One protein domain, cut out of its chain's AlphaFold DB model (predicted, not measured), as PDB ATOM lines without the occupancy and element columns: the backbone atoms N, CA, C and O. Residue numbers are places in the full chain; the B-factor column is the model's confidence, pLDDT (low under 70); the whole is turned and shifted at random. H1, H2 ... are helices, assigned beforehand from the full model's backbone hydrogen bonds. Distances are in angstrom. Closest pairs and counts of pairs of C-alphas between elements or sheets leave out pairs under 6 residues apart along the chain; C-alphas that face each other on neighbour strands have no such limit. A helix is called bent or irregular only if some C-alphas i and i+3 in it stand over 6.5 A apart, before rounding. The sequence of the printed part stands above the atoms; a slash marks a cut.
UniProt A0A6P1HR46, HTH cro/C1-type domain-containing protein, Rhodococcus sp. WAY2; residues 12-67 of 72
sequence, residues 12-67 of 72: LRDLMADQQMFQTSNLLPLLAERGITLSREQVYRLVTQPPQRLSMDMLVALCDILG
ATOM      1  N   LEU A  12     317.712 333.268 387.116       94.69
ATOM      2  CA  LEU A  12     318.458 332.396 386.207       94.69
ATOM      3  C   LEU A  12     319.947 332.322 386.572       94.69
ATOM      4  O   LEU A  12     320.514 331.241 386.579       94.69
ATOM      5  N   ARG A  13     320.566 333.447 386.948       95.19
ATOM      6  CA  ARG A  13     321.973 333.472 387.369       95.19
ATOM      7  C   ARG A  13     322.261 332.608 388.596       95.19
ATOM      8  O   ARG A  13     323.270 331.915 388.603       95.19
ATOM      9  N   ASP A  14     321.398 332.658 389.603       93.94
ATOM     10  CA  ASP A  14     321.583 331.878 390.829       93.94
ATOM     11  C   ASP A  14     321.459 330.383 390.515       93.94
ATOM     12  O   ASP A  14     322.332 329.601 390.865       93.94
ATOM     13  N   LEU A  15     320.433 330.007 389.742       94.62
ATOM     14  CA  LEU A  15     320.218 328.622 389.312       94.62
ATOM     15  C   LEU A  15     321.365 328.100 388.435       94.62
ATOM     16  O   LEU A  15     321.728 326.931 388.514       94.62
ATOM     17  N   MET A  16     321.956 328.957 387.600       96.12
ATOM     18  CA  MET A  16     323.161 328.601 386.856       96.12
ATOM     19  C   MET A  16     324.337 328.316 387.793       96.12
ATOM     20  O   MET A  16     325.041 327.330 387.590       96.12
ATOM     21  N   ALA A  17     324.542 329.147 388.817       96.00
ATOM     22  CA  ALA A  17     325.610 328.942 389.791       96.00
ATOM     23  C   ALA A  17     325.416 327.642 390.590       96.00
ATOM     24  O   ALA A  17     326.393 326.924 390.811       96.00
ATOM     25  N   ASP A  18     324.173 327.289 390.936       94.88
ATOM     26  CA  ASP A  18     323.844 326.007 391.577       94.88
ATOM     27  C   ASP A  18     324.282 324.811 390.703       94.88
ATOM     28  O   ASP A  18     324.798 323.818 391.213       94.88
ATOM     29  N   GLN A  19     324.193 324.953 389.377       94.44
ATOM     30  CA  GLN A  19     324.674 323.983 388.381       94.44
ATOM     31  C   GLN A  19     326.151 324.175 387.978       94.44
ATOM     32  O   GLN A  19     326.579 323.687 386.933       94.44
ATOM     33  N   GLN A  20     326.947 324.905 388.768       95.12
ATOM     34  CA  GLN A  20     328.370 325.190 388.504       95.12
ATOM     35  C   GLN A  20     328.637 325.934 387.176       95.12
ATOM     36  O   GLN A  20     329.750 325.915 386.644       95.12
ATOM     37  N   MET A  21     327.633 326.635 386.640       96.19
ATOM     38  CA  MET A  21     327.751 327.467 385.441       96.19
ATOM     39  C   MET A  21     328.001 328.930 385.818       96.19
ATOM     40  O   MET A  21     327.077 329.703 386.068       96.19
ATOM     41  N   PHE A  22     329.268 329.339 385.804       94.62
ATOM     42  CA  PHE A  22     329.662 330.714 386.138       94.62
ATOM     43  C   PHE A  22     329.740 331.644 384.920       94.62
ATOM     44  O   PHE A  22     329.790 332.866 385.076       94.62
ATOM     45  N   GLN A  23     329.732 331.098 383.698       95.81
ATOM     46  CA  GLN A  23     329.757 331.879 382.463       95.81
ATOM     47  C   GLN A  23     328.422 331.769 381.731       95.81
ATOM     48  O   GLN A  23     327.883 330.681 381.538       95.81
ATOM     49  N   THR A  24     327.905 332.892 381.226       94.50
ATOM     50  CA  THR A  24     326.654 332.891 380.446       94.50
ATOM     51  C   THR A  24     326.756 332.018 379.198       94.50
ATOM     52  O   THR A  24     325.773 331.413 378.788       94.50
ATOM     53  N   SER A  25     327.953 331.883 378.621       94.38
ATOM     54  CA  SER A  25     328.198 331.005 377.480       94.38
ATOM     55  C   SER A  25     328.049 329.515 377.782       94.38
ATOM     56  O   SER A  25     327.916 328.750 376.835       94.38
ATOM     57  N   ASN A  26     328.022 329.091 379.052       95.56
ATOM     58  CA  ASN A  26     327.769 327.688 379.396       95.56
ATOM     59  C   ASN A  26     326.343 327.244 379.014       95.56
ATOM     60  O   ASN A  26     326.137 326.075 378.717       95.56
ATOM     61  N   LEU A  27     325.385 328.178 378.928       95.44
ATOM     62  CA  LEU A  27     324.011 327.899 378.491       95.44
ATOM     63  C   LEU A  27     323.884 327.641 376.984       95.44
ATOM     64  O   LEU A  27     322.964 326.946 376.571       95.44
ATOM     65  N   LEU A  28     324.768 328.209 376.156       94.81
ATOM     66  CA  LEU A  28     324.676 328.124 374.691       94.81
ATOM     67  C   LEU A  28     324.585 326.680 374.168       94.81
ATOM     68  O   LEU A  28     323.609 326.388 373.477       94.81
ATOM     69  N   PRO A  29     325.543 325.778 374.473       95.44
ATOM     70  CA  PRO A  29     325.478 324.405 373.973       95.44
ATOM     71  C   PRO A  29     324.251 323.651 374.503       95.44
ATOM     72  O   PRO A  29     323.590 322.955 373.740       95.44
ATOM     73  N   LEU A  30     323.875 323.868 375.766       95.88
ATOM     74  CA  LEU A  30     322.748 323.185 376.410       95.88
ATOM     75  C   LEU A  30     321.389 323.593 375.820       95.88
ATOM     76  O   LEU A  30     320.473 322.776 375.707       95.88
ATOM     77  N   LEU A  31     321.252 324.862 375.432       95.50
ATOM     78  CA  LEU A  31     320.079 325.358 374.713       95.50
ATOM     79  C   LEU A  31     320.044 324.819 373.278       95.50
ATOM     80  O   LEU A  31     318.984 324.399 372.813       95.50
ATOM     81  N   ALA A  32     321.196 324.767 372.603       95.62
ATOM     82  CA  ALA A  32     321.296 324.255 371.240       95.62
ATOM     83  C   ALA A  32     320.922 322.763 371.148       95.62
ATOM     84  O   ALA A  32     320.217 322.375 370.218       95.62
ATOM     85  N   GLU A  33     321.297 321.948 372.140       95.50
ATOM     86  CA  GLU A  33     320.876 320.539 372.262       95.50
ATOM     87  C   GLU A  33     319.350 320.367 372.308       95.50
ATOM     88  O   GLU A  33     318.824 319.337 371.894       95.50
ATOM     89  N   ARG A  34     318.627 321.392 372.769       94.81
ATOM     90  CA  ARG A  34     317.157 321.423 372.856       94.81
ATOM     91  C   ARG A  34     316.512 322.154 371.675       94.81
ATOM     92  O   ARG A  34     315.331 322.479 371.718       94.81
ATOM     93  N   GLY A  35     317.285 322.431 370.622       94.75
ATOM     94  CA  GLY A  35     316.824 323.124 369.417       94.75
ATOM     95  C   GLY A  35     316.689 324.642 369.569       94.75
ATOM     96  O   GLY A  35     316.110 325.289 368.698       94.75
ATOM     97  N   ILE A  36     317.217 325.229 370.650       94.81
ATOM     98  CA  ILE A  36     317.147 326.668 370.911       94.81
ATOM     99  C   ILE A  36     318.504 327.312 370.627       94.81
ATOM    100  O   ILE A  36     319.441 327.233 371.418       94.81
ATOM    101  N   THR A  37     318.585 328.030 369.511       94.19
ATOM    102  CA  THR A  37     319.790 328.773 369.130       94.19
ATOM    103  C   THR A  37     319.630 330.250 369.472       94.19
ATOM    104  O   THR A  37     318.757 330.931 368.937       94.19
ATOM    105  N   LEU A  38     320.499 330.759 370.347       93.19
ATOM    106  CA  LEU A  38     320.573 332.174 370.718       93.19
ATOM    107  C   LEU A  38     321.965 332.738 370.416       93.19
ATOM    108  O   LEU A  38     322.969 332.033 370.507       93.19
ATOM    109  N   SER A  39     322.045 334.034 370.111       95.06
ATOM    110  CA  SER A  39     323.318 334.760 370.075       95.06
ATOM    111  C   SER A  39     323.893 334.926 371.488       95.06
ATOM    112  O   SER A  39     323.173 334.875 372.490       95.06
ATOM    113  N   ARG A  40     325.199 335.195 371.590       93.56
ATOM    114  CA  ARG A  40     325.866 335.453 372.878       93.56
ATOM    115  C   ARG A  40     325.221 336.624 373.630       93.56
ATOM    116  O   ARG A  40     325.034 336.543 374.843       93.56
ATOM    117  N   GLU A  41     324.838 337.683 372.924       95.38
ATOM    118  CA  GLU A  41     324.155 338.857 373.480       95.38
ATOM    119  C   GLU A  41     322.743 338.511 373.960       95.38
ATOM    120  O   GLU A  41     322.301 339.002 375.000       95.38
ATOM    121  N   GLN A  42     322.022 337.658 373.224       94.75
ATOM    122  CA  GLN A  42     320.701 337.182 373.636       94.75
ATOM    123  C   GLN A  42     320.790 336.361 374.923       94.75
ATOM    124  O   GLN A  42     320.027 336.631 375.850       94.75
ATOM    125  N   VAL A  43     321.754 335.441 375.024       95.50
ATOM    126  CA  VAL A  43     321.994 334.671 376.257       95.50
ATOM    127  C   VAL A  43     322.433 335.585 377.398       95.50
ATOM    128  O   VAL A  43     321.934 335.465 378.515       95.50
ATOM    129  N   TYR A  44     323.309 336.556 377.139       95.38
ATOM    130  CA  TYR A  44     323.709 337.526 378.157       95.38
ATOM    131  C   TYR A  44     322.511 338.313 378.706       95.38
ATOM    132  O   TYR A  44     322.349 338.406 379.927       95.38
ATOM    133  N   ARG A  45     321.647 338.848 377.831       94.75
ATOM    134  CA  ARG A  45     320.424 339.559 378.243       94.75
ATOM    135  C   ARG A  45     319.473 338.646 378.999       94.75
ATOM    136  O   ARG A  45     318.982 339.049 380.044       94.75
ATOM    137  N   LEU A  46     319.273 337.424 378.511       95.19
ATOM    138  CA  LEU A  46     318.459 336.422 379.184       95.19
ATOM    139  C   LEU A  46     318.951 336.182 380.613       95.19
ATOM    140  O   LEU A  46     318.136 336.128 381.514       95.19
ATOM    141  N   VAL A  47     320.256 336.062 380.859       95.19
ATOM    142  CA  VAL A  47     320.771 335.804 382.216       95.19
ATOM    143  C   VAL A  47     320.736 337.054 383.102       95.19
ATOM    144  O   VAL A  47     320.538 336.942 384.310       95.19
ATOM    145  N   THR A  48     320.949 338.241 382.533       93.56
ATOM    146  CA  THR A  48     321.098 339.493 383.303       93.56
ATOM    147  C   THR A  48     319.802 340.255 383.535       93.56
ATOM    148  O   THR A  48     319.752 341.069 384.454       93.56
ATOM    149  N   GLN A  49     318.772 340.042 382.714       91.75
ATOM    150  CA  GLN A  49     317.560 340.859 382.713       91.75
ATOM    151  C   GLN A  49     316.304 339.980 382.666       91.75
ATOM    152  O   GLN A  49     316.266 339.015 381.902       91.75
ATOM    153  N   PRO A  50     315.249 340.318 383.431       90.69
ATOM    154  CA  PRO A  50     313.971 339.626 383.338       90.69
ATOM    155  C   PRO A  50     313.352 339.839 381.942       90.69
ATOM    156  O   PRO A  50     313.164 340.989 381.526       90.69
ATOM    157  N   PRO A  51     313.024 338.769 381.198       90.81
ATOM    158  CA  PRO A  51     312.476 338.895 379.854       90.81
ATOM    159  C   PRO A  51     311.043 339.453 379.858       90.81
ATOM    160  O   PRO A  51     310.198 339.083 380.666       90.81
ATOM    161  N   GLN A  52     310.703 340.318 378.898       87.62
ATOM    162  CA  GLN A  52     309.305 340.761 378.741       87.62
ATOM    163  C   GLN A  52     308.394 339.638 378.233       87.62
ATOM    164  O   GLN A  52     307.208 339.603 378.556       87.62
ATOM    165  N   ARG A  53     308.948 338.747 377.407       87.00
ATOM    166  CA  ARG A  53     308.281 337.575 376.845       87.00
ATOM    167  C   ARG A  53     309.264 336.418 376.855       87.00
ATOM    168  O   ARG A  53     310.410 336.587 376.447       87.00
ATOM    169  N   LEU A  54     308.791 335.264 377.296       90.00
ATOM    170  CA  LEU A  54     309.520 334.007 377.278       90.00
ATOM    171  C   LEU A  54     308.596 332.970 376.638       90.00
ATOM    172  O   LEU A  54     307.420 332.914 376.994       90.00
ATOM    173  N   SER A  55     309.092 332.206 375.665       91.12
ATOM    174  CA  SER A  55     308.325 331.081 375.123       91.12
ATOM    175  C   SER A  55     308.270 329.947 376.145       91.12
ATOM    176  O   SER A  55     309.161 329.815 376.988       91.12
ATOM    177  N   MET A  56     307.235 329.107 376.057       91.25
ATOM    178  CA  MET A  56     307.144 327.922 376.912       91.25
ATOM    179  C   MET A  56     308.292 326.949 376.647       91.25
ATOM    180  O   MET A  56     308.879 326.460 377.605       91.25
ATOM    181  N   ASP A  57     308.692 326.762 375.388       92.62
ATOM    182  CA  ASP A  57     309.828 325.901 375.030       92.62
ATOM    183  C   ASP A  57     311.121 326.350 375.721       92.62
ATOM    184  O   ASP A  57     311.874 325.532 376.238       92.62
ATOM    185  N   MET A  58     311.347 327.666 375.806       94.00
ATOM    186  CA  MET A  58     312.507 328.220 376.499       94.00
ATOM    187  C   MET A  58     312.432 327.994 378.007       94.00
ATOM    188  O   MET A  58     313.438 327.667 378.632       94.00
ATOM    189  N   LEU A  59     311.251 328.165 378.603       92.75
ATOM    190  CA  LEU A  59     311.059 327.907 380.027       92.75
ATOM    191  C   LEU A  59     311.314 326.430 380.355       92.75
ATOM    192  O   LEU A  59     312.064 326.141 381.284       92.75
ATOM    193  N   VAL A  60     310.744 325.513 379.570       92.88
ATOM    194  CA  VAL A  60     310.938 324.064 379.726       92.88
ATOM    195  C   VAL A  60     312.405 323.691 379.542       92.88
ATOM    196  O   VAL A  60     312.947 322.965 380.370       92.88
ATOM    197  N   ALA A  61     313.078 324.237 378.525       94.88
ATOM    198  CA  ALA A  61     314.498 323.992 378.305       94.88
ATOM    199  C   ALA A  61     315.360 324.479 379.478       94.88
ATOM    200  O   ALA A  61     316.258 323.765 379.909       94.88
ATOM    201  N   LEU A  62     315.083 325.664 380.029       94.81
ATOM    202  CA  LEU A  62     315.796 326.165 381.206       94.81
ATOM    203  C   LEU A  62     315.551 325.286 382.434       94.81
ATOM    204  O   LEU A  62     316.498 324.978 383.147       94.81
ATOM    205  N   CYS A  63     314.308 324.875 382.669       93.25
ATOM    206  CA  CYS A  63     313.952 323.962 383.751       93.25
ATOM    207  C   CYS A  63     314.703 322.628 383.653       93.25
ATOM    208  O   CYS A  63     315.290 322.179 384.634       93.25
ATOM    209  N   ASP A  64     314.738 322.044 382.458       93.50
ATOM    210  CA  ASP A  64     315.431 320.788 382.179       93.50
ATOM    211  C   ASP A  64     316.957 320.918 382.344       93.50
ATOM    212  O   ASP A  64     317.587 320.086 382.991       93.50
ATOM    213  N   ILE A  65     317.553 322.013 381.855       94.25
ATOM    214  CA  ILE A  65     318.988 322.306 382.021       94.25
ATOM    215  C   ILE A  65     319.361 322.510 383.492       94.25
ATOM    216  O   ILE A  65     320.428 322.087 383.931       94.25
ATOM    217  N   LEU A  66     318.515 323.216 384.240       93.56
ATOM    218  CA  LEU A  66     318.825 323.660 385.597       93.56
ATOM    219  C   LEU A  66     318.348 322.678 386.671       93.56
ATOM    220  O   LEU A  66     318.541 322.942 387.860       93.56
ATOM    221  N   GLY A  67     317.716 321.572 386.269       87.50
ATOM    222  CA  GLY A  67     317.141 320.584 387.179       87.50
ATOM    223  C   GLY A  67     316.051 321.166 388.082       87.50
ATOM    224  O   GLY A  67     315.888 320.710 389.213       87.50
TER     225      GLY A  67
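AT A GLANCE: This is residues 12 to 67 of the 72 residues of the protein "HTH cro/C1-type domain-containing protein" of Rhodococcus sp. WAY2 (UniProt A0A6P1HR46). Four short helices, most of them crossed, are set around a common middle: H2 packs steeply on H4, the longest, and on H3, while H1 and H4 run nearly the same way with H1 near H4's last residues. H3 is apart from H4, and the link between them runs round the outside of the cluster. The printed part has 56 residues, with H1, H2, H3 and H4 in that order along the chain and no named strand; the class is all helix. It is compact, with a radius of gyration of the C-alphas of 10.2 A, and rounded, spanning 24 by 21 by 16 A.

HOW THE PARTS SIT: H4, residues 56 to 66, touches H2, residues 24 to 32, at a steep tilt of 63 degrees, opposite ways; their closest C-alphas, of Leu 31 and Ala 61, are 6.8 A apart. H2 touches H3, residues 40 to 48, closest at the C-alphas of Thr 24 and Tyr 44, 5.9 A apart, opposite ways at a steep tilt of 68 degrees, only just short of about perpendicular. H3 only just touches H1, residues 12 to 18, with 3 pairs of C-alphas within 8 A, the closest being Leu 12 and Val 47 at 5.7 A; they are about perpendicular, at 84 degrees. H1 and H4 are close but not clearly touching, the closest C-alphas, of Leu 15 and Leu 66, being 6.4 A apart, at a shallow tilt of 22 degrees, the same way. H1 and H2 are only just apart, at 8.4 A. Every O i to N i+4 pair is within hydrogen-bond range in H1, H3 and H4, against 2 of 5 in H2, where 5 of 6 O i to N i+3 pairs are.

IN THESE COORDINATES: H4 is 15.2 A long and ends at C-alpha 66 (318.825, 323.660, 385.597). H2, 13.7 A, is only just irregular: C-alphas 26 and 29 are 6.7 A apart. H3 is 12.2 A long, and H1, 9.9 A, begins at C-alpha 12 (318.458, 332.396, 386.207).

THE WHOLE: The C-alphas farthest apart, of Gln 20 and Gln 52, are 26.5 A apart. The printed part has no cut; the link H1 to H2 is tight, and H2 to H3 and H3 to H4 are short. The mean pLDDT of the printed part is 93.9, and no printed residue is under 70.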